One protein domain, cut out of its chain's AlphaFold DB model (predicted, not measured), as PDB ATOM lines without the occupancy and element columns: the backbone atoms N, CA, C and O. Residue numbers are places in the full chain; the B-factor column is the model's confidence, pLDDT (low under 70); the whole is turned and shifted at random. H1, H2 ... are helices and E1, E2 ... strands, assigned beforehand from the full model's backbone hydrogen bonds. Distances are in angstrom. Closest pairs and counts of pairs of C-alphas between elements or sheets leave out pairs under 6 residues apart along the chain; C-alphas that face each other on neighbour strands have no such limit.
ATOM      1  N   CYS A  20      10.889  64.595  21.127       69.56
ATOM      2  CA  CYS A  20      11.646  63.668  21.957       69.56
ATOM      3  C   CYS A  20      12.920  63.275  21.222       69.56
ATOM      4  O   CYS A  20      12.889  62.992  20.021       69.56
ATOM      5  N   LYS A  21      14.045  63.303  21.931       75.44
ATOM      6  CA  LYS A  21      15.287  62.725  21.436       75.44
ATOM      7  C   LYS A  21      15.368  61.284  21.935       75.44
ATOM      8  O   LYS A  21      14.841  60.976  22.997       75.44
ATOM      9  N   HIS A  22      16.006  60.416  21.164       79.56
ATOM     10  CA  HIS A  22      16.189  58.998  21.483       79.56
ATOM     11  C   HIS A  22      17.674  58.673  21.522       79.56
ATOM     12  O   HIS A  22      18.445  59.297  20.781       79.56
ATOM     13  N   CYS A  23      18.087  57.763  22.411       82.69
ATOM     14  CA  CYS A  23      19.497  57.401  22.543       82.69
ATOM     15  C   CYS A  23      20.034  56.901  21.195       82.69
ATOM     16  O   CYS A  23      19.404  56.081  20.525       82.69
ATOM     17  N   GLN A  24      21.219  57.368  20.809       88.44
ATOM     18  CA  GLN A  24      21.940  56.792  19.682       88.44
ATOM     19  C   GLN A  24      22.770  55.610  20.181       88.44
ATOM     20  O   GLN A  24      23.500  55.753  21.154       88.44
ATOM     21  N   ASP A  25      22.700  54.468  19.504       91.81
ATOM     22  CA  ASP A  25      23.511  53.296  19.838       91.81
ATOM     23  C   ASP A  25      24.789  53.238  18.988       91.81
ATOM     24  O   ASP A  25      24.808  52.746  17.859       91.81
ATOM     25  N   ASN A  26      25.876  53.770  19.543       94.81
ATOM     26  CA  ASN A  26      27.225  53.614  19.009       94.81
ATOM     27  C   ASN A  26      27.944  52.401  19.622       94.81
ATOM     28  O   ASN A  26      28.899  51.903  19.019       94.81
ATOM     29  N   LEU A  27      27.509  51.913  20.792       96.12
ATOM     30  CA  LEU A  27      28.151  50.805  21.501       96.12
ATOM     31  C   LEU A  27      28.024  49.491  20.729       96.12
ATOM     32  O   LEU A  27      29.018  48.782  20.588       96.12
ATOM     33  N   SER A  28      26.857  49.195  20.148       96.06
ATOM     34  CA  SER A  28      26.658  47.975  19.351       96.06
ATOM     35  C   SER A  28      27.624  47.880  18.170       96.06
ATOM     36  O   SER A  28      28.115  46.799  17.840       96.06
ATOM     37  N   LYS A  29      27.974  49.015  17.550       95.81
ATOM     38  CA  LYS A  29      28.977  49.048  16.477       95.81
ATOM     39  C   LYS A  29      30.362  48.632  16.975       95.81
ATOM     40  O   LYS A  29      31.077  47.950  16.247       95.81
ATOM     41  N   GLU A  30      30.741  49.041  18.181       96.81
ATOM     42  CA  GLU A  30      32.010  48.650  18.797       96.81
ATOM     43  C   GLU A  30      31.982  47.194  19.275       96.81
ATOM     44  O   GLU A  30      32.942  46.463  19.039       96.81
ATOM     45  N   ASN A  31      30.860  46.733  19.836       97.06
ATOM     46  CA  ASN A  31      30.662  45.333  20.226       97.06
ATOM     47  C   ASN A  31      30.873  44.381  19.036       97.06
ATOM     48  O   ASN A  31      31.561  43.372  19.168       97.06
ATOM     49  N   ASN A  32      30.385  44.748  17.847       96.88
ATOM     50  CA  ASN A  32      30.563  43.966  16.616       96.88
ATOM     51  C   ASN A  32      32.023  43.839  16.147       96.88
ATOM     52  O   ASN A  32      32.318  43.016  15.281       96.88
ATOM     53  N   LYS A  33      32.949  44.641  16.686       96.62
ATOM     54  CA  LYS A  33      34.384  44.522  16.388       96.62
ATOM     55  C   LYS A  33      35.087  43.494  17.273       96.62
ATOM     56  O   LYS A  33      36.260  43.213  17.031       96.62
ATOM     57  N   ILE A  34      34.433  42.973  18.313       96.88
ATOM     58  CA  ILE A  34      35.014  41.986  19.227       96.88
ATOM     59  C   ILE A  34      34.987  40.614  18.531       96.88
ATOM     60  O   ILE A  34      33.908  40.093  18.263       96.88
ATOM     61  N   PRO A  35      36.145  39.998  18.230       95.69
ATOM     62  CA  PRO A  35      36.213  38.782  17.418       95.69
ATOM     63  C   PRO A  35      36.082  37.496  18.250       95.69
ATOM     64  O   PRO A  35      36.448  36.420  17.779       95.69
ATOM     65  N   TYR A  36      35.664  37.609  19.509       95.44
ATOM     66  CA  TYR A  36      35.726  36.530  20.484       95.44
ATOM     67  C   TYR A  36      34.332  36.058  20.874       95.44
ATOM     68  O   TYR A  36      33.410  36.859  21.008       95.44
ATOM     69  N   ASN A  37      34.213  34.763  21.144       95.44
ATOM     70  CA  ASN A  37      33.108  34.219  21.921       95.44
ATOM     71  C   ASN A  37      33.437  34.278  23.419       95.44
ATOM     72  O   ASN A  37      34.605  34.227  23.814       95.44
ATOM     73  N   ASN A  38      32.411  34.348  24.267       96.31
ATOM     74  CA  ASN A  38      32.611  34.295  25.713       96.31
ATOM     75  C   ASN A  38      33.236  32.947  26.126       96.31
ATOM     76  O   ASN A  38      32.738  31.888  25.748       96.31
ATOM     77  N   GLY A  39      34.323  32.991  26.897       96.19
ATOM     78  CA  GLY A  39      35.103  31.817  27.296       96.19
ATOM     79  C   GLY A  39      36.088  31.316  26.233       96.19
ATOM     80  O   GLY A  39      36.651  30.235  26.392       96.19
ATOM     81  N   GLN A  40      36.308  32.062  25.144       97.31
ATOM     82  CA  GLN A  40      37.248  31.660  24.098       97.31
ATOM     83  C   GLN A  40      38.694  31.681  24.605       97.31
ATOM     84  O   GLN A  40      39.135  32.647  25.225       97.31
ATOM     85  N   VAL A  41      39.446  30.628  24.285       96.94
ATOM     86  CA  VAL A  41      40.884  30.556  24.559       96.94
ATOM     87  C   VAL A  41      41.659  31.196  23.411       96.94
ATOM     88  O   VAL A  41      41.442  30.877  22.242       96.94
ATOM     89  N   VAL A  42      42.579  32.089  23.756       96.44
ATOM     90  CA  VAL A  42      43.553  32.707  22.856       96.44
ATOM     91  C   VAL A  42      44.960  32.310  23.276       96.44
ATOM     92  O   VAL A  42      45.228  32.059  24.452       96.44
ATOM     93  N   ILE A  43      45.868  32.245  22.306       96.56
ATOM     94  CA  ILE A  43      47.246  31.817  22.532       96.56
ATOM     95  C   ILE A  43      48.158  33.021  22.351       96.56
ATOM     96  O   ILE A  43      48.084  33.715  21.340       96.56
ATOM     97  N   PHE A  44      49.046  33.241  23.310       95.62
ATOM     98  CA  PHE A  44      50.134  34.198  23.203       95.62
ATOM     99  C   PHE A  44      51.468  33.467  23.144       95.62
ATOM    100  O   PHE A  44      51.713  32.532  23.900       95.62
ATOM    101  N   GLU A  45      52.345  33.901  22.250       96.06
ATOM    102  CA  GLU A  45      53.659  33.315  22.030       96.06
ATOM    103  C   GLU A  45      54.764  34.266  22.492       96.06
ATOM    104  O   GLU A  45      54.721  35.483  22.277       96.06
ATOM    105  N   ASN A  46      55.772  33.681  23.127       95.00
ATOM    106  CA  ASN A  46      57.062  34.281  23.391       95.00
ATOM    107  C   ASN A  46      58.143  33.407  22.742       95.00
ATOM    108  O   ASN A  46      58.230  32.213  23.020       95.00
ATOM    109  N   GLU A  47      59.005  34.023  21.935       86.00
ATOM    110  CA  GLU A  47      60.027  33.339  21.126       86.00
ATOM    111  C   GLU A  47      60.996  32.464  21.942       86.00
ATOM    112  O   GLU A  47      61.593  31.538  21.405       86.00
ATOM    113  N   THR A  48      61.172  32.743  23.238       86.75
ATOM    114  CA  THR A  48      62.133  32.037  24.096       86.75
ATOM    115  C   THR A  48      61.482  30.973  24.977       86.75
ATOM    116  O   THR A  48      62.121  29.982  25.316       86.75
ATOM    117  N   ILE A  49      60.237  31.184  25.407       86.50
ATOM    118  CA  ILE A  49      59.629  30.416  26.512       86.50
ATOM    119  C   ILE A  49      58.424  29.595  26.055       86.50
ATOM    120  O   ILE A  49      57.952  28.728  26.787       86.50
ATOM    121  N   GLY A  50      57.959  29.816  24.827       92.81
ATOM    122  CA  GLY A  50      56.861  29.074  24.229       92.81
ATOM    123  C   GLY A  50      55.545  29.832  24.329       92.81
ATOM    124  O   GLY A  50      55.482  31.023  24.029       92.81
ATOM    125  N   ILE A  51      54.478  29.129  24.703       94.38
ATOM    126  CA  ILE A  51      53.104  29.632  24.604       94.38
ATOM    127  C   ILE A  51      52.434  29.781  25.971       94.38
ATOM    128  O   ILE A  51      52.689  29.012  26.895       94.38
ATOM    129  N   MET A  52      51.541  30.759  26.071       91.88
ATOM    130  CA  MET A  52      50.639  30.982  27.193       91.88
ATOM    131  C   MET A  52      49.207  31.033  26.662       91.88
ATOM    132  O   MET A  52      48.941  31.681  25.651       91.88
ATOM    133  N   ASN A  53      48.296  30.339  27.335       94.00
ATOM    134  CA  ASN A  53      46.881  30.345  26.987       94.00
ATOM    135  C   ASN A  53      46.153  31.315  27.910       94.00
ATOM    136  O   ASN A  53      46.288  31.204  29.128       94.00
ATOM    137  N   ASP A  54      45.358  32.210  27.334       93.06
ATOM    138  CA  ASP A  54      44.466  33.088  28.078       93.06
ATOM    139  C   ASP A  54      43.012  32.840  27.668       93.06
ATOM    140  O   ASP A  54      42.709  32.624  26.499       93.06
ATOM    141  N   THR A  55      42.094  32.877  28.630       96.12
ATOM    142  CA  THR A  55      40.647  32.817  28.384       96.12
ATOM    143  C   THR A  55      40.080  34.230  28.342       96.12
ATOM    144  O   THR A  55      40.378  35.036  29.225       96.12
ATOM    145  N   VAL A  56      39.258  34.522  27.333       96.69
ATOM    146  CA  VAL A  56      38.569  35.804  27.160       96.69
ATOM    147  C   VAL A  56      37.123  35.672  27.626       96.69
ATOM    148  O   VAL A  56      36.354  34.885  27.080       96.69
ATOM    149  N   PHE A  57      36.739  36.467  28.617       97.00
ATOM    150  CA  PHE A  57      35.368  36.628  29.090       97.00
ATOM    151  C   PHE A  57      34.801  37.944  28.569       97.00
ATOM    152  O   PHE A  57      35.505  38.956  28.543       97.00
ATOM    153  N   ILE A  58      33.543  37.925  28.140       96.75
ATOM    154  CA  ILE A  58      32.905  39.049  27.455       96.75
ATOM    155  C   ILE A  58      31.595  39.375  28.155       96.75
ATOM    156  O   ILE A  58      30.734  38.510  28.304       96.75
ATOM    157  N   GLU A  59      31.437  40.640  28.521       96.94
ATOM    158  CA  GLU A  59      30.185  41.212  29.003       96.94
ATOM    159  C   GLU A  59      29.818  42.349  28.049       96.94
ATOM    160  O   GLU A  59      30.586  43.298  27.899       96.94
ATOM    161  N   LEU A  60      28.692  42.238  27.343       96.88
ATOM    162  CA  LEU A  60      28.260  43.248  26.377       96.88
ATOM    163  C   LEU A  60      27.180  44.126  27.000       96.88
ATOM    164  O   LEU A  60      26.169  43.620  27.479       96.88
ATOM    165  N   GLY A  61      27.405  45.436  26.986       93.62
ATOM    166  CA  GLY A  61      26.387  46.417  27.334       93.62
ATOM    167  C   GLY A  61      25.434  46.664  26.169       93.62
ATOM    168  O   GLY A  61      25.823  46.554  25.003       93.62
ATOM    169  N   GLU A  62      24.209  47.061  26.498       91.75
ATOM    170  CA  GLU A  62      23.148  47.377  25.540       91.75
ATOM    171  C   GLU A  62      22.623  48.795  25.785       91.75
ATOM    172  O   GLU A  62      22.449  49.217  26.929       91.75
ATOM    173  N   ILE A  63      22.379  49.542  24.705       89.94
ATOM    174  CA  ILE A  63      21.802  50.888  24.764       89.94
ATOM    175  C   ILE A  63      20.293  50.789  24.559       89.94
ATOM    176  O   ILE A  63      19.828  50.269  23.543       89.94
ATOM    177  N   ASN A  64      19.516  51.350  25.486       85.44
ATOM    178  CA  ASN A  64      18.070  51.427  25.327       85.44
ATOM    179  C   ASN A  64      17.702  52.563  24.358       85.44
ATOM    180  O   ASN A  64      17.473  53.700  24.763       85.44
ATOM    181  N   THR A  65      17.645  52.257  23.062       83.38
ATOM    182  CA  THR A  65      17.286  53.236  22.016       83.38
ATOM    183  C   THR A  65      15.824  53.691  22.076       83.38
ATOM    184  O   THR A  65      15.496  54.767  21.572       83.38
ATOM    185  N   GLU A  66      14.946  52.924  22.727       78.69
ATOM    186  CA  GLU A  66      13.536  53.284  22.909       78.69
ATOM    187  C   GLU A  66      13.351  54.359  23.988       78.69
ATOM    188  O   GLU A  66      12.363  55.100  23.954       78.69
ATOM    189  N   ALA A  67      14.316  54.510  24.902       73.94
ATOM    190  CA  ALA A  67      14.287  55.547  25.923       73.94
ATOM    191  C   ALA A  67      14.285  56.946  25.279       73.94
ATOM    192  O   ALA A  67      15.221  57.357  24.585       73.94
ATOM    193  N   ALA A  68      13.203  57.685  25.520       67.62
ATOM    194  CA  ALA A  68      13.068  59.074  25.119       67.62
ATOM    195  C   ALA A  68      13.681  59.993  26.188       67.62
ATOM    196  O   ALA A  68      13.356  59.892  27.368       67.62
ATOM    197  N   PHE A  69      14.518  60.938  25.765       67.12
ATOM    198  CA  PHE A  69      15.097  61.984  26.604       67.12
ATOM    199  C   PHE A  69      14.805  63.376  26.021       67.12
ATOM    200  O   PHE A  69      14.535  63.544  24.828       67.12
ATOM    201  N   GLY A  70      14.808  64.409  26.870       59.50
ATOM    202  CA  GLY A  70      14.508  65.790  26.461       59.50
ATOM    203  C   GLY A  70      13.028  66.075  26.157       59.50
ATOM    204  O   GLY A  70      12.683  67.204  25.811       59.50
ATOM    205  N   CYS A  71      12.154  65.078  26.317       60.00
ATOM    206  CA  CYS A  71      10.707  65.239  26.339       60.00
ATOM    207  C   CYS A  71      10.245  65.389  27.789       60.00
ATOM    208  O   CYS A  71      10.149  64.408  28.509       60.00
ATOM    209  N   MET A  72       9.960  66.631  28.183       49.53
ATOM    210  CA  MET A  72       9.665  67.091  29.549       49.53
ATOM    211  C   MET A  72      10.876  67.247  30.482       49.53
ATOM    212  O   MET A  72      11.837  66.488  30.446       49.53
ATOM    213  N   HIS A  73      10.796  68.284  31.328       46.16
ATOM    214  CA  HIS A  73      11.665  68.550  32.479       46.16
ATOM    215  C   HIS A  73      11.488  67.460  33.550       46.16
ATOM    216  O   HIS A  73      11.002  67.722  34.650       46.16
ATOM    217  N   SER A  74      11.828  66.214  33.248       49.81
ATOM    218  CA  SER A  74      12.086  65.253  34.310       49.81
ATOM    219  C   SER A  74      13.469  65.568  34.866       49.81
ATOM    220  O   SER A  74      14.477  65.336  34.201       49.81
ATOM    221  N   ASN A  75      13.528  66.056  36.104       52.00
ATOM    222  CA  ASN A  75      14.755  66.095  36.910       52.00
ATOM    223  C   ASN A  75      15.210  64.676  37.314       52.00
ATOM    224  O   ASN A  75      15.759  64.495  38.395       52.00
ATOM    225  N   ASP A  76      14.902  63.665  36.499       54.19
ATOM    226  CA  ASP A  76      15.203  62.275  36.786       54.19
ATOM    227  C   ASP A  76      16.580  61.945  36.190       54.19
ATOM    228  O   ASP A  76      16.702  61.807  34.965       54.19
ATOM    229  N   PRO A  77      17.636  61.866  37.021       55.84
ATOM    230  CA  PRO A  77      18.993  61.596  36.554       55.84
ATOM    231  C   PRO A  77      19.107  60.230  35.864       55.84
ATOM    232  O   PRO A  77      20.006  60.038  35.047       55.84
ATOM    233  N   ILE A  78      18.166  59.314  36.119       59.00
ATOM    234  CA  ILE A  78      18.142  57.964  35.550       59.00
ATOM    235  C   ILE A  78      17.976  58.013  34.021       59.00
ATOM    236  O   ILE A  78      18.495  57.156  33.308       59.00
ATOM    237  N   ILE A  79      17.323  59.047  33.473       58.91
ATOM    238  CA  ILE A  79      17.066  59.126  32.025       58.91
ATOM    239  C   ILE A  79      18.354  59.298  31.210       58.91
ATOM    240  O   ILE A  79      18.458  58.791  30.092       58.91
ATOM    241  N   TYR A  80      19.361  59.967  31.775       57.88
ATOM    242  CA  TYR A  80      20.666  60.128  31.136       57.88
ATOM    243  C   TYR A  80      21.496  58.842  31.169       57.88
ATOM    244  O   TYR A  80      22.288  58.604  30.253       57.88
ATOM    245  N   GLU A  81      21.283  57.991  32.177       63.25
ATOM    246  CA  GLU A  81      21.958  56.698  32.287       63.25
ATOM    247  C   GLU A  81      21.505  55.720  31.196       63.25
ATOM    248  O   GLU A  81      22.339  54.972  30.700       63.25
ATOM    249  N   TYR A  82      20.255  55.784  30.714       70.69
ATOM    250  CA  TYR A  82      19.770  54.886  29.647       70.69
ATOM    251  C   TYR A  82      20.536  54.998  28.321       70.69
ATOM    252  O   TYR A  82      20.521  54.063  27.518       70.69
ATOM    253  N   CYS A  83      21.217  56.123  28.090       80.88
ATOM    254  CA  CYS A  83      22.031  56.332  26.896       80.88
ATOM    255  C   CYS A  83      23.526  56.053  27.124       80.88
ATOM    256  O   CYS A  83      24.335  56.300  26.229       80.88
ATOM    257  N   SER A  84      23.894  55.535  28.300       89.44
ATOM    258  CA  SER A  84      25.242  55.077  28.623       89.44
ATOM    259  C   SER A  84      25.220  53.595  28.979       89.44
ATOM    260  O   SER A  84      24.497  53.153  29.862       89.44
ATOM    261  N   ALA A  85      26.075  52.825  28.325       93.62
ATOM    262  CA  ALA A  85      26.344  51.444  28.695       93.62
ATOM    263  C   ALA A  85      27.826  51.148  28.488       93.62
ATOM    264  O   ALA A  85      28.546  51.898  27.812       93.62
ATOM    265  N   ALA A  86      28.291  50.060  29.093       95.75
ATOM    266  CA  ALA A  86      29.658  49.601  28.954       95.75
ATOM    267  C   ALA A  86      29.709  48.114  28.612       95.75
ATOM    268  O   ALA A  86      28.945  47.322  29.154       95.75
ATOM    269  N   SER A  87      30.660  47.763  27.755       97.31
ATOM    270  CA  SER A  87      31.062  46.394  27.458       97.31
ATOM    271  C   SER A  87      32.471  46.153  27.989       97.31
ATOM    272  O   SER A  87      33.314  47.057  27.964       97.31
ATOM    273  N   LEU A  88      32.744  44.938  28.452       96.38
ATOM    274  CA  LEU A  88      34.010  44.528  29.047       96.38
ATOM    275  C   LEU A  88      34.560  43.285  28.343       96.38
ATOM    276  O   LEU A  88      33.842  42.318  28.096       96.38
ATOM    277  N   LEU A  89      35.864  43.299  28.067       95.88
ATOM    278  CA  LEU A  89      36.648  42.118  27.714       95.88
ATOM    279  C   LEU A  89      37.629  41.854  28.855       95.88
ATOM    280  O   LEU A  89      38.523  42.664  29.108       95.88
ATOM    281  N   LYS A  90      37.487  40.712  29.525       94.25
ATOM    282  CA  LYS A  90      38.355  40.288  30.624       94.25
ATOM    283  C   LYS A  90      39.195  39.089  30.206       94.25
ATOM    284  O   LYS A  90      38.661  38.074  29.781       94.25
ATOM    285  N   TYR A  91      40.503  39.194  30.369       92.00
ATOM    286  CA  TYR A  91      41.456  38.123  30.089       92.00
ATOM    287  C   TYR A  91      41.829  37.410  31.397       92.00
ATOM    288  O   TYR A  91      41.820  38.022  32.468       92.00
ATOM    289  N   SER A  92      42.177  36.121  31.339       89.12
ATOM    290  CA  SER A  92      42.597  35.348  32.526       89.12
ATOM    291  C   SER A  92      43.880  35.857  33.189       89.12
ATOM    292  O   SER A  92      44.077  35.622  34.376       89.12
ATOM    293  N   ASN A  93      44.693  36.646  32.484       82.00
ATOM    294  CA  ASN A  93      45.786  37.440  33.058       82.00
ATOM    295  C   ASN A  93      45.312  38.650  33.910       82.00
ATOM    296  O   ASN A  93      46.100  39.527  34.264       82.00
ATOM    297  N   ASN A  94      44.018  38.694  34.234       80.06
ATOM    298  CA  ASN A  94      43.267  39.739  34.929       80.06
ATOM    299  C   ASN A  94      43.125  41.061  34.183       80.06
ATOM    300  O   ASN A  94      42.425  41.944  34.668       80.06
ATOM    301  N   PHE A  95      43.716  41.250  33.009       86.50
ATOM    302  CA  PHE A  95      43.504  42.496  32.291       86.50
ATOM    303  C   PHE A  95      42.038  42.655  31.867       86.50
ATOM    304  O   PHE A  95      41.439  41.737  31.305       86.50
ATOM    305  N   VAL A  96      41.473  43.839  32.116       91.00
ATOM    306  CA  VAL A  96      40.100  44.196  31.738       91.00
ATOM    307  C   VAL A  96      40.145  45.403  30.810       91.00
ATOM    308  O   VAL A  96      40.610  46.473  31.203       91.00
ATOM    309  N   PHE A  97      39.645  45.226  29.591       94.62
ATOM    310  CA  PHE A  97      39.441  46.288  28.614       94.62
ATOM    311  C   PHE A  97      37.967  46.678  28.583       94.62
ATOM    312  O   PHE A  97      37.111  45.831  28.340       94.62
ATOM    313  N   GLY A  98      37.678  47.952  28.812       95.81
ATOM    314  CA  GLY A  98      36.329  48.491  28.782       95.81
ATOM    315  C   GLY A  98      36.078  49.373  27.567       95.81
ATOM    316  O   GLY A  98      36.926  50.178  27.173       95.81
ATOM    317  N   ILE A  99      34.877  49.250  27.013       96.81
ATOM    318  CA  ILE A  99      34.312  50.116  25.979       96.81
ATOM    319  C   ILE A  99      33.072  50.741  26.597       96.81
ATOM    320  O   ILE A  99      32.175  50.018  27.016       96.81
ATOM    321  N   ARG A 100      33.007  52.065  26.697       95.88
ATOM    322  CA  ARG A 100      31.829  52.749  27.237       95.88
ATOM    323  C   ARG A 100      31.326  53.771  26.244       95.88
ATOM    324  O   ARG A 100      32.100  54.593  25.758       95.88
ATOM    325  N   GLN A 101      30.025  53.740  26.005       95.56
ATOM    326  CA  GLN A 101      29.328  54.873  25.432       95.56
ATOM    327  C   GLN A 101      28.973  55.842  26.560       95.56
ATOM    328  O   GLN A 101      28.356  55.455  27.557       95.56
ATOM    329  N   LEU A 102      29.412  57.089  26.427       91.12
ATOM    330  CA  LEU A 102      29.027  58.166  27.330       91.12
ATOM    331  C   LEU A 102      27.591  58.619  27.060       91.12
ATOM    332  O   LEU A 102      26.980  58.233  26.069       91.12
ATOM    333  N   THR A 103      27.050  59.427  27.963       86.06
ATOM    334  CA  THR A 103      25.673  59.917  27.855       86.06
ATOM    335  C   THR A 103      25.493  60.844  26.641       86.06
ATOM    336  O   THR A 103      26.453  61.238  25.971       86.06
ATOM    337  N   ASN A 104      24.254  61.264  26.369       79.12
ATOM    338  CA  ASN A 104      23.999  62.256  25.319       79.12
ATOM    339  C   ASN A 104      24.629  63.624  25.596       79.12
ATOM    340  O   ASN A 104      24.871  64.358  24.640       79.12
ATOM    341  N   GLU A 105      24.861  63.990  26.861       80.31
ATOM    342  CA  GLU A 105      25.534  65.255  27.204       80.31
ATOM    343  C   GLU A 105      26.962  65.275  26.646       80.31
ATOM    344  O   GLU A 105      27.437  66.299  26.159       80.31
ATOM    345  N   ASP A 106      27.578  64.096  26.587       83.44
ATOM    346  CA  ASP A 106      28.885  63.841  25.991       83.44
ATOM    347  C   ASP A 106      28.787  63.400  24.517       83.44
ATOM    348  O   ASP A 106      29.693  62.763  23.974       83.44
ATOM    349  N   ASN A 107      27.669  63.705  23.848       85.62
ATOM    350  CA  ASN A 107      27.397  63.359  22.451       85.62
ATOM    351  C   ASN A 107      27.527  61.857  22.121       85.62
ATOM    352  O   ASN A 107      27.919  61.507  21.006       85.62
ATOM    353  N   ASN A 108      27.204  60.957  23.060       85.75
ATOM    354  CA  ASN A 108      27.293  59.502  22.862       85.75
ATOM    355  C   ASN A 108      28.694  59.030  22.427       85.75
ATOM    356  O   ASN A 108      28.834  58.074  21.654       85.75
ATOM    357  N   GLN A 109      29.739  59.731  22.877       92.50
ATOM    358  CA  GLN A 109      31.116  59.402  22.540       92.50
ATOM    359  C   GLN A 109      31.502  58.017  23.076       92.50
ATOM    360  O   GLN A 109      31.193  57.660  24.214       92.50
ATOM    361  N   ILE A 110      32.246  57.258  22.268       95.31
ATOM    362  CA  ILE A 110      32.902  56.022  22.701       95.31
ATOM    363  C   ILE A 110      34.221  56.351  23.394       95.31
ATOM    364  O   ILE A 110      35.086  57.032  22.832       95.31
ATOM    365  N   ILE A 111      34.403  55.799  24.591       94.69
ATOM    366  CA  ILE A 111      35.677  55.793  25.300       94.69
ATOM    367  C   ILE A 111      36.157  54.367  25.554       94.69
ATOM    368  O   ILE A 111      35.389  53.467  25.888       94.69
ATOM    369  N   TYR A 112      37.469  54.191  25.442       94.56
ATOM    370  CA  TYR A 112      38.163  52.964  25.821       94.56
ATOM    371  C   TYR A 112      38.902  53.177  27.133       94.56
ATOM    372  O   TYR A 112      39.589  54.196  27.295       94.56
ATOM    373  N   TYR A 113      38.806  52.230  28.052       92.25
ATOM    374  CA  TYR A 113      39.411  52.340  29.374       92.25
ATOM    375  C   TYR A 113      39.937  50.991  29.864       92.25
ATOM    376  O   TYR A 113      39.603  49.939  29.329       92.25
ATOM    377  N   SER A 114      40.800  51.045  30.872       88.94
ATOM    378  CA  SER A 114      41.117  49.894  31.710       88.94
ATOM    379  C   SER A 114      40.368  50.081  33.019       88.94
ATOM    380  O   SER A 114      40.195  51.216  33.464       88.94
ATOM    381  N   TYR A 115      39.920  48.988  33.631       79.25
ATOM    382  CA  TYR A 115      39.233  49.045  34.925       79.25
ATOM    383  C   TYR A 115      40.145  49.567  36.055       79.25
ATOM    384  O   TYR A 115      39.670  49.960  37.117       79.25
ATOM    385  N   TYR A 116      41.461  49.590  35.829       79.50
ATOM    386  CA  TYR A 116      42.441  49.898  36.859       79.50
ATOM    387  C   TYR A 116      43.100  51.258  36.652       79.50
ATOM    388  O   TYR A 116      43.763  51.504  35.644       79.50
ATOM    389  N   ASN A 117      42.973  52.107  37.671       74.94
ATOM    390  CA  ASN A 117      43.403  53.508  37.644       74.94
ATOM    391  C   ASN A 117      44.929  53.702  37.568       74.94
ATOM    392  O   ASN A 117      45.383  54.790  37.229       74.94
ATOM    393  N   PHE A 118      45.729  52.670  37.854       79.12
ATOM    394  CA  PHE A 118      47.195  52.742  37.791       79.12
ATOM    395  C   PHE A 118      47.776  52.468  36.397       79.12
ATOM    396  O   PHE A 118      48.991  52.584  36.201       79.12
ATOM    397  N   PHE A 119      46.936  52.100  35.423       86.12
ATOM    398  CA  PHE A 119      47.338  52.068  34.024       86.12
ATOM    399  C   PHE A 119      47.078  53.422  33.370       86.12
ATOM    400  O   PHE A 119      45.942  53.861  33.208       86.12
ATOM    401  N   ASN A 120      48.153  54.044  32.900       89.75
ATOM    402  CA  ASN A 120      48.066  55.130  31.939       89.75
ATOM    403  C   ASN A 120      47.651  54.578  30.575       89.75
ATOM    404  O   ASN A 120      47.961  53.437  30.229       89.75
ATOM    405  N   LYS A 121      46.992  55.416  29.777       92.38
ATOM    406  CA  LYS A 121      46.565  55.087  28.415       92.38
ATOM    407  C   LYS A 121      47.248  56.020  27.423       92.38
ATOM    408  O   LYS A 121      47.186  57.236  27.581       92.38
ATOM    409  N   LYS A 122      47.827  55.459  26.362       93.50
ATOM    410  CA  LYS A 122      48.331  56.217  25.205       93.50
ATOM    411  C   LYS A 122      47.917  55.559  23.894       93.50
ATOM    412  O   LYS A 122      47.749  54.344  23.834       93.50
ATOM    413  N   SER A 123      47.758  56.367  22.851       92.81
ATOM    414  CA  SER A 123      47.573  55.875  21.485       92.81
ATOM    415  C   SER A 123      48.930  55.790  20.797       92.81
ATOM    416  O   SER A 123      49.695  56.749  20.829       92.81
ATOM    417  N   GLU A 124      49.205  54.667  20.144       92.25
ATOM    418  CA  GLU A 124      50.434  54.430  19.387       92.25
ATOM    419  C   GLU A 124      50.114  53.834  18.016       92.25
ATOM    420  O   GLU A 124      49.039  53.282  17.782       92.25
ATOM    421  N   THR A 125      51.075  53.934  17.105       90.44
ATOM    422  CA  THR A 125      51.052  53.220  15.831       90.44
ATOM    423  C   THR A 125      52.085  52.107  15.904       90.44
ATOM    424  O   THR A 125      53.256  52.367  16.171       90.44
ATOM    425  N   ILE A 126      51.656  50.874  15.668       88.25
ATOM    426  CA  ILE A 126      52.493  49.674  15.754       88.25
ATOM    427  C   ILE A 126      52.476  48.908  14.430       88.25
ATOM    428  O   ILE A 126      51.591  49.104  13.596       88.25
ATOM    429  N   ILE A 127      53.426  47.992  14.247       86.31
ATOM    430  CA  ILE A 127      53.399  47.037  13.136       86.31
ATOM    431  C   ILE A 127      52.723  45.751  13.606       86.31
ATOM    432  O   ILE A 127      53.230  45.062  14.485       86.31
ATOM    433  N   TYR A 128      51.593  45.421  12.988       83.69
ATOM    434  CA  TYR A 128      50.833  44.201  13.238       83.69
ATOM    435  C   TYR A 128      50.509  43.528  11.901       83.69
ATOM    436  O   TYR A 128      50.025  44.189  10.983       83.69
ATOM    437  N   ASN A 129      50.846  42.244  11.734       84.56
ATOM    438  CA  ASN A 129      50.738  41.519  10.455       84.56
ATOM    439  C   ASN A 129      51.302  42.289   9.248       84.56
ATOM    440  O   ASN A 129      50.672  42.386   8.194       84.56
ATOM    441  N   LYS A 130      52.501  42.867   9.414       86.44
ATOM    442  CA  LYS A 130      53.195  43.686   8.397       86.44
ATOM    443  C   LYS A 130      52.427  44.950   7.969       86.44
ATOM    444  O   LYS A 130      52.773  45.554   6.959       86.44
ATOM    445  N   LYS A 131      51.412  45.376   8.730       89.31
ATOM    446  CA  LYS A 131      50.641  46.601   8.492       89.31
ATOM    447  C   LYS A 131      50.753  47.558   9.672       89.31
ATOM    448  O   LYS A 131      50.717  47.154  10.834       89.31
ATOM    449  N   SER A 132      50.862  48.843   9.354       90.12
ATOM    450  CA  SER A 132      50.781  49.919  10.339       90.12
ATOM    451  C   SER A 132      49.361  49.987  10.897       90.12
ATOM    452  O   SER A 132      48.407  50.130  10.133       90.12
ATOM    453  N   THR A 133      49.222  49.834  12.210       90.06
ATOM    454  CA  THR A 133      47.929  49.729  12.891       90.06
ATOM    455  C   THR A 133      47.910  50.630  14.116       90.06
ATOM    456  O   THR A 133      48.871  50.656  14.888       90.06
ATOM    457  N   LYS A 134      46.813  51.365  14.314       91.31
ATOM    458  CA  LYS A 134      46.593  52.134  15.543       91.31
ATOM    459  C   LYS A 134      46.281  51.181  16.690       91.31
ATOM    460  O   LYS A 134      45.392  50.337  16.573       91.31
ATOM    461  N   ALA A 135      46.989  51.350  17.795       93.50
ATOM    462  CA  ALA A 135      46.784  50.590  19.009       93.50
ATOM    463  C   ALA A 135      46.680  51.511  20.227       93.50
ATOM    464  O   ALA A 135      47.291  52.579  20.287       93.50
ATOM    465  N   LEU A 136      45.910  51.074  21.214       95.38
ATOM    466  CA  LEU A 136      45.905  51.644  22.550       95.38
ATOM    467  C   LEU A 136      46.842  50.831  23.430       95.38
ATOM    468  O   LEU A 136      46.701  49.614  23.527       95.38
ATOM    469  N   CYS A 137      47.776  51.514  24.077       94.44
ATOM    470  CA  CYS A 137      48.673  50.936  25.060       94.44
ATOM    471  C   CYS A 137      48.224  51.352  26.462       94.44
ATOM    472  O   CYS A 137      48.138  52.548  26.759       94.44
ATOM    473  N   PHE A 138      47.966  50.358  27.310       92.50
ATOM    474  CA  PHE A 138      47.772  50.523  28.746       92.50
ATOM    475  C   PHE A 138      49.053  50.124  29.469       92.50
ATOM    476  O   PHE A 138      49.488  48.975  29.376       92.50
ATOM    477  N   TYR A 139      49.671  51.068  30.170       89.25
ATOM    478  CA  TYR A 139      50.995  50.897  30.764       89.25
ATOM    479  C   TYR A 139      51.067  51.515  32.154       89.25
ATOM    480  O   TYR A 139      50.450  52.544  32.424       89.25
ATOM    481  N   SER A 140      51.844  50.903  33.041       84.62
ATOM    482  CA  SER A 140      52.210  51.515  34.313       84.62
ATOM    483  C   SER A 140      53.675  51.930  34.285       84.62
ATOM    484  O   SER A 140      54.536  51.158  33.860       84.62
ATOM    485  N   ASN A 141      53.945  53.154  34.749       71.19
ATOM    486  CA  ASN A 141      55.297  53.703  34.888       71.19
ATOM    487  C   ASN A 141      56.019  53.187  36.138       71.19
ATOM    488  O   ASN A 141      57.214  53.424  36.286       71.19
ATOM    489  N   VAL A 142      55.290  52.544  37.053       64.69
ATOM    490  CA  VAL A 142      55.810  52.108  38.347       64.69
ATOM    491  C   VAL A 142      55.836  50.584  38.358       64.69
ATOM    492  O   VAL A 142      54.887  49.929  38.782       64.69
ATOM    493  N   ASP A 143      56.928  50.012  37.860       61.16
ATOM    494  CA  ASP A 143      57.178  48.566  37.828       61.16
ATOM    495  C   ASP A 143      58.098  48.086  38.966       61.16
ATOM    496  O   ASP A 143      58.520  46.929  38.982       61.16
ATOM    497  N   THR A 144      58.369  48.941  39.958       61.91
ATOM    498  CA  THR A 144      59.160  48.593  41.144       61.91
ATOM    499  C   THR A 144      58.439  47.579  42.031       61.91
ATOM    500  O   THR A 144      57.227  47.651  42.231       61.91
ATOM    501  N   VAL A 145      59.193  46.630  42.597       60.50
ATOM    502  CA  VAL A 145      58.670  45.633  43.545       60.50
ATOM    503  C   VAL A 145      57.954  46.349  44.698       60.50
ATOM    504  O   VAL A 145      58.567  47.143  45.409       60.50
ATOM    505  N   GLY A 146      56.656  46.075  44.867       61.38
ATOM    506  CA  GLY A 146      55.789  46.722  45.865       61.38
ATOM    507  C   GLY A 146      54.837  47.789  45.310       61.38
ATOM    508  O   GLY A 146      54.028  48.320  46.069       61.38
ATOM    509  N   SER A 147      54.892  48.096  44.011       68.94
ATOM    510  CA  SER A 147      53.925  48.993  43.373       68.94
ATOM    511  C   SER A 147      52.540  48.351  43.207       68.94
ATOM    512  O   SER A 147      52.371  47.134  43.315       68.94
ATOM    513  N   GLU A 148      51.524  49.175  42.929       72.25
ATOM    514  CA  GLU A 148      50.132  48.723  42.785       72.25
ATOM    515  C   GLU A 148      49.970  47.620  41.731       72.25
ATOM    516  O   GLU A 148      49.168  46.711  41.931       72.25
ATOM    517  N   ILE A 149      50.792  47.624  40.672       74.38
ATOM    518  CA  ILE A 149      50.760  46.577  39.644       74.38
ATOM    519  C   ILE A 149      51.158  45.208  40.205       74.38
ATOM    520  O   ILE A 149      50.527  44.216  39.864       74.38
ATOM    521  N   TRP A 150      52.126  45.151  41.126       73.69
ATOM    522  CA  TRP A 150      52.592  43.911  41.755       73.69
ATOM    523  C   TRP A 150      51.579  43.348  42.749       73.69
ATOM    524  O   TRP A 150      51.432  42.132  42.848       73.69
ATOM    525  N   ASN A 151      50.857  44.222  43.451       70.12
ATOM    526  CA  ASN A 151      49.742  43.810  44.306       70.12
ATOM    527  C   ASN A 151      48.549  43.319  43.474       70.12
ATOM    528  O   ASN A 151      47.778  42.474  43.927       70.12
ATOM    529  N   TYR A 152      48.407  43.850  42.260       68.31
ATOM    530  CA  TYR A 152      47.288  43.599  41.370       68.31
ATOM    531  C   TYR A 152      47.418  42.306  40.542       68.31
ATOM    532  O   TYR A 152      46.456  41.552  40.428       68.31
ATOM    533  N   THR A 153      48.595  42.002  39.986       62.53
ATOM    534  CA  THR A 153      48.787  40.888  39.028       62.53
ATOM    535  C   THR A 153      48.799  39.473  39.634       62.53
ATOM    536  O   THR A 153      49.167  38.528  38.947       62.53
ATOM    537  N   MET A 154      48.282  39.322  40.860       54.62
ATOM    538  CA  MET A 154      48.055  38.098  41.654       54.62
ATOM    539  C   MET A 154      49.227  37.518  42.459       54.62
ATOM    540  O   MET A 154      50.349  37.444  41.985       54.62
ATOM    541  N   SER A 155      48.845  37.059  43.666       52.34
ATOM    542  CA  SER A 155      49.562  36.403  44.781       52.34
ATOM    543  C   SER A 155      50.891  37.035  45.229       52.34
ATOM    544  O   SER A 155      51.740  37.414  44.428       52.34
ATOM    545  N   LYS A 156      51.122  37.097  46.554       55.34
ATOM    546  CA  LYS A 156      52.426  37.501  47.132       55.34
ATOM    547  C   LYS A 156      53.609  36.721  46.523       55.34
ATOM    548  O   LYS A 156      54.734  37.230  46.503       55.34
ATOM    549  N   ASP A 157      53.335  35.529  45.997       60.06
ATOM    550  CA  ASP A 157      54.316  34.570  45.503       60.06
ATOM    551  C   ASP A 157      54.567  34.666  43.993       60.06
ATOM    552  O   ASP A 157      55.470  33.993  43.492       60.06
ATOM    553  N   SER A 158      53.840  35.512  43.248       70.62
ATOM    554  CA  SER A 158      54.129  35.685  41.823       70.62
ATOM    555  C   SER A 158      55.545  36.226  41.605       70.62
ATOM    556  O   SER A 158      56.045  37.104  42.324       70.62
ATOM    557  N   THR A 159      56.224  35.674  40.603       81.88
ATOM    558  CA  THR A 159      57.577  36.075  40.201       81.88
ATOM    559  C   THR A 159      57.571  37.198  39.169       81.88
ATOM    560  O   THR A 159      58.624  37.788  38.921       81.88
ATOM    561  N   PHE A 160      56.401  37.525  38.604       83.88
ATOM    562  CA  PHE A 160      56.240  38.554  37.582       83.88
ATOM    563  C   PHE A 160      54.918  39.327  37.697       83.88
ATOM    564  O   PHE A 160      53.936  38.846  38.260       83.88
ATOM    565  N   ALA A 161      54.893  40.520  37.106       85.44
ATOM    566  CA  ALA A 161      53.705  41.337  36.917       85.44
ATOM    567  C   ALA A 161      53.425  41.554  35.425       85.44
ATOM    568  O   ALA A 161      54.347  41.772  34.636       85.44
ATOM    569  N   TYR A 162      52.158  41.505  35.024       87.00
ATOM    570  CA  TYR A 162      51.720  41.903  33.686       87.00
ATOM    571  C   TYR A 162      51.708  43.431  33.537       87.00
ATOM    572  O   TYR A 162      51.240  44.139  34.419       87.00
ATOM    573  N   ASN A 163      52.193  43.941  32.407       87.62
ATOM    574  CA  ASN A 163      52.295  45.360  32.071       87.62
ATOM    575  C   ASN A 163      52.197  45.559  30.540       87.62
ATOM    576  O   ASN A 163      52.275  44.596  29.779       87.62
ATOM    577  N   ASN A 164      52.089  46.807  30.077       90.62
ATOM    578  CA  ASN A 164      52.114  47.205  28.662       90.62
ATOM    579  C   ASN A 164      51.179  46.377  27.765       90.62
ATOM    580  O   ASN A 164      51.638  45.611  26.914       90.62
ATOM    581  N   PHE A 165      49.872  46.534  27.950       93.06
ATOM    582  CA  PHE A 165      48.849  45.837  27.176       93.06
ATOM    583  C   PHE A 165      48.477  46.640  25.935       93.06
ATOM    584  O   PHE A 165      48.059  47.794  26.042       93.06
ATOM    585  N   TYR A 166      48.600  46.025  24.765       95.19
ATOM    586  CA  TYR A 166      48.329  46.648  23.474       95.19
ATOM    587  C   TYR A 166      47.043  46.102  22.861       95.19
ATOM    588  O   TYR A 166      46.948  44.911  22.563       95.19
ATOM    589  N   PHE A 167      46.087  46.993  22.612       95.00
ATOM    590  CA  PHE A 167      44.816  46.689  21.960       95.00
ATOM    591  C   PHE A 167      44.720  47.357  20.601       95.00
ATOM    592  O   PHE A 167      44.942  48.560  20.490       95.00
ATOM    593  N   ILE A 168      44.300  46.613  19.585       93.88
ATOM    594  CA  ILE A 168      43.738  47.224  18.373       93.88
ATOM    595  C   ILE A 168      42.282  47.581  18.687       93.88
ATOM    596  O   ILE A 168      41.627  46.845  19.420       93.88
ATOM    597  N   THR A 169      41.796  48.720  18.186       89.88
ATOM    598  CA  THR A 169      40.405  49.177  18.402       89.88
ATOM    599  C   THR A 169      39.670  49.622  17.140       89.88
ATOM    600  O   THR A 169      38.466  49.865  17.178       89.88
ATOM    601  N   ASP A 170      40.368  49.738  16.008       84.44
ATOM    602  CA  ASP A 170      39.804  50.358  14.808       84.44
ATOM    603  C   ASP A 170      38.877  49.391  14.050       84.44
ATOM    604  O   ASP A 170      37.659  49.571  14.030       84.44
ATOM    605  N   THR A 171      39.447  48.320  13.485       85.81
ATOM    606  CA  THR A 171      38.715  47.303  12.711       85.81
ATOM    607  C   THR A 171      38.269  46.111  13.547       85.81
ATOM    608  O   THR A 171      37.201  45.560  13.307       85.81
ATOM    609  N   VAL A 172      39.088  45.708  14.517       92.62
ATOM    610  CA  VAL A 172      38.852  44.575  15.415       92.62
ATOM    611  C   VAL A 172      39.346  44.969  16.800       92.62
ATOM    612  O   VAL A 172      40.456  45.493  16.918       92.62
ATOM    613  N   ILE A 173      38.550  44.706  17.833       94.81
ATOM    614  CA  ILE A 173      38.916  44.964  19.226       94.81
ATOM    615  C   ILE A 173      39.550  43.710  19.820       94.81
ATOM    616  O   ILE A 173      38.859  42.740  20.120       94.81
ATOM    617  N   LYS A 174      40.876  43.724  19.990       94.12
ATOM    618  CA  LYS A 174      41.627  42.575  20.522       94.12
ATOM    619  C   LYS A 174      42.928  42.956  21.214       94.12
ATOM    620  O   LYS A 174      43.615  43.877  20.766       94.12
ATOM    621  N   LEU A 175      43.286  42.198  22.253       95.19
ATOM    622  CA  LEU A 175      44.613  42.224  22.866       95.19
ATOM    623  C   LEU A 175      45.591  41.498  21.944       95.19
ATOM    624  O   LEU A 175      45.425  40.315  21.662       95.19
ATOM    625  N   ILE A 176      46.620  42.198  21.489       95.06
ATOM    626  CA  ILE A 176      47.612  41.643  20.553       95.06
ATOM    627  C   ILE A 176      48.976  41.422  21.187       95.06
ATOM    628  O   ILE A 176      49.791  40.679  20.648       95.06
ATOM    629  N   GLN A 177      49.251  42.093  22.303       94.50
ATOM    630  CA  GLN A 177      50.527  41.990  22.983       94.50
ATOM    631  C   GLN A 177      50.387  42.423  24.437       94.50
ATOM    632  O   GLN A 177      49.711  43.409  24.729       94.50
ATOM    633  N   TYR A 178      51.094  41.743  25.329       93.31
ATOM    634  CA  TYR A 178      51.376  42.236  26.671       93.31
ATOM    635  C   TYR A 178      52.828  41.952  27.050       93.31
ATOM    636  O   TYR A 178      53.545  41.213  26.372       93.31
ATOM    637  N   THR A 179      53.294  42.572  28.126       92.06
ATOM    638  CA  THR A 179      54.618  42.330  28.701       92.06
ATOM    639  C   THR A 179      54.470  41.758  30.101       92.06
ATOM    640  O   THR A 179      53.622  42.191  30.865       92.06
ATOM    641  N   THR A 180      55.318  40.809  30.470       89.81
ATOM    642  CA  THR A 180      55.515  40.418  31.871       89.81
ATOM    643  C   THR A 180      56.867  40.935  32.343       89.81
ATOM    644  O   THR A 180      57.864  40.739  31.643       89.81
ATOM    645  N   VAL A 181      56.902  41.576  33.507       87.62
ATOM    646  CA  VAL A 181      58.108  42.091  34.166       87.62
ATOM    647  C   VAL A 181      58.379  41.240  35.400       87.62
ATOM    648  O   VAL A 181      57.526  41.137  36.273       87.62
ATOM    649  N   TYR A 182      59.540  40.600  35.455       85.88
ATOM    650  CA  TYR A 182      59.948  39.720  36.548       85.88
ATOM    651  C   TYR A 182      60.619  40.527  37.661       85.88
ATOM    652  O   TYR A 182      61.094  41.640  37.436       85.88
ATOM    653  N   LYS A 183      60.672  39.966  38.875       82.12
ATOM    654  CA  LYS A 183      61.283  40.623  40.049       82.12
ATOM    655  C   LYS A 183      62.770  40.953  39.850       82.12
ATOM    656  O   LYS A 183      63.274  41.874  40.481       82.12
ATOM    657  N   ASP A 184      63.451  40.220  38.973       84.06
ATOM    658  CA  ASP A 184      64.841  40.455  38.567       84.06
ATOM    659  C   ASP A 184      64.990  41.529  37.464       84.06
ATOM    660  O   ASP A 184      66.096  41.796  37.005       84.06
ATOM    661  N   GLY A 185      63.884  42.141  37.023       82.38
ATOM    662  CA  GLY A 185      63.842  43.118  35.935       82.38
ATOM    663  C   GLY A 185      63.721  42.505  34.538       82.38
ATOM    664  O   GLY A 185      63.536  43.248  33.571       82.38
ATOM    665  N   THR A 186      63.768  41.174  34.396       88.31
ATOM    666  CA  THR A 186      63.603  40.504  33.103       88.31
ATOM    667  C   THR A 186      62.239  40.854  32.513       88.31
ATOM    668  O   THR A 186      61.198  40.681  33.147       88.31
ATOM    669  N   ARG A 187      62.225  41.329  31.265       89.50
ATOM    670  CA  ARG A 187      60.999  41.656  30.530       89.50
ATOM    671  C   ARG A 187      60.760  40.634  29.439       89.50
ATOM    672  O   ARG A 187      61.666  40.301  28.682       89.50
ATOM    673  N   ARG A 188      59.523  40.158  29.337       92.06
ATOM    674  CA  ARG A 188      59.114  39.197  28.310       92.06
ATOM    675  C   ARG A 188      57.886  39.714  27.599       92.06
ATOM    676  O   ARG A 188      56.914  40.083  28.251       92.06
ATOM    677  N   ILE A 189      57.959  39.753  26.278       93.62
ATOM    678  CA  ILE A 189      56.872  40.209  25.419       93.62
ATOM    679  C   ILE A 189      56.124  38.977  24.923       93.62
ATOM    680  O   ILE A 189      56.741  38.049  24.399       93.62
ATOM    681  N   TRP A 190      54.812  38.989  25.096       94.62
ATOM    682  CA  TRP A 190      53.895  37.940  24.678       94.62
ATOM    683  C   TRP A 190      53.022  38.499  23.568       94.62
ATOM    684  O   TRP A 190      52.396  39.541  23.763       94.62
ATOM    685  N   ARG A 191      53.006  37.857  22.400       95.12
ATOM    686  CA  ARG A 191      52.267  38.326  21.219       95.12
ATOM    687  C   ARG A 191      51.173  37.344  20.858       95.12
ATOM    688  O   ARG A 191      51.405  36.144  20.904       95.12
ATOM    689  N   LEU A 192      49.997  37.855  20.513       94.88
ATOM    690  CA  LEU A 192      48.871  37.031  20.094       94.88
ATOM    691  C   LEU A 192      49.291  36.189  18.886       94.88
ATOM    692  O   LEU A 192      49.770  36.730  17.888       94.88
ATOM    693  N   LYS A 193      49.117  34.878  19.006       93.31
ATOM    694  CA  LYS A 193      49.339  33.907  17.945       93.31
ATOM    695  C   LYS A 193      48.068  33.811  17.109       93.31
ATOM    696  O   LYS A 193      47.017  33.446  17.637       93.31
TER     697      LYS A 193
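This is residues 20 to 193 of the 194 residues of an uncharacterized protein of Bacteroidetes bacterium ADurb.Bin217 (UniProt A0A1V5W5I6). One long antiparallel sheet of ten strands is curled like part of a barrel and folded back on itself, with E5, E4, E3, E2 and E1 partly face to face with E9, E8, E7 and E6, and E10 as the hinge. Short helices H1 and H3 pack on opposite faces, and at one end a loop with H2 reaches away from the sheet, residues 73 to 78 standing free. The printed part has 174 residues, with three named helices and ten named strands in the order H1 E1 E2 H2 E3 E4 E5 E6 E7 H3 E8 E9 E10, mostly strand; the sheet's order is E5 E4 E3 E2 E1 E10 E9 E8 E7 E6. It is only just compact, close to loose, with a radius of gyration of the C-alphas of 18.6 A, and elongated, spanning 62 by 36 by 29 A.

Residues 21 to 22 pair antiparallel with residues 68 to 69. H1, residues 27 to 31, is on the strongly twisted sheet at a height of 8.1 A, only just over E4, residues 96 to 101, with 3 of its 5 C-alphas there; the closest C-alphas are those of Leu 27 and Gln 101, 5.8 A. E1, residues 40 to 46, and E2, residues 50 to 59, form a hairpin, with N 44 and O 52 at 2.8 A. E2 is staggered, pairing through residues 56 to 59 with E3, residues 85 to 91, where N 59 and O 88 are 3.0 A apart. H2, residues 78 to 81, is not on the sheet. E3, E4 and E5, residues 110 to 114, form a meander, each strand the antiparallel neighbour of the one before, with N 89 and O 97 at 2.8 A and N 98 and O 113 at 2.8 A. E6, residues 120 to 128, and E7, residues 131 to 139, form a hairpin, with N 124 and O 135 at 2.8 A; E6 bends by 65 degrees at residue 125, E7 by 56 degrees at residue 134. H3, residues 148 to 152, is on the opposite face from H1, only just over E8, residues 160 to 168, with 3 of its 5 C-alphas there. E8, E9, residues 174 to 182, and E10, residues 187 to 192, form a second meander, with N 163 and O 179 at 2.7 A and N 180 and O 188 at 2.8 A. E10 is also antiparallel to E1, with N 45 and O 191 at 2.8 A. Every O i to N i+4 pair is within hydrogen-bond range in H1 and H3; H2 is too short for one.

H1 begins at C-alpha 27 (28.151, 50.805, 21.501). E2 is 29.7 A long, E8 and E9 24.5 A each, E7 22.7 A and E6 21.8 A. E10 ends at C-alpha 192 (48.871, 37.031, 20.094).

The C-alphas farthest apart are those of Thr 48 and Met 72, 63.3 A. The printed part has no cut, and E2 to H2 is a long link of 18 residues. Mean pLDDT of the printed part is 85.0; it is under 70 at residue 20 and residues 68 to 81, 142 to 147 and 152 to 157.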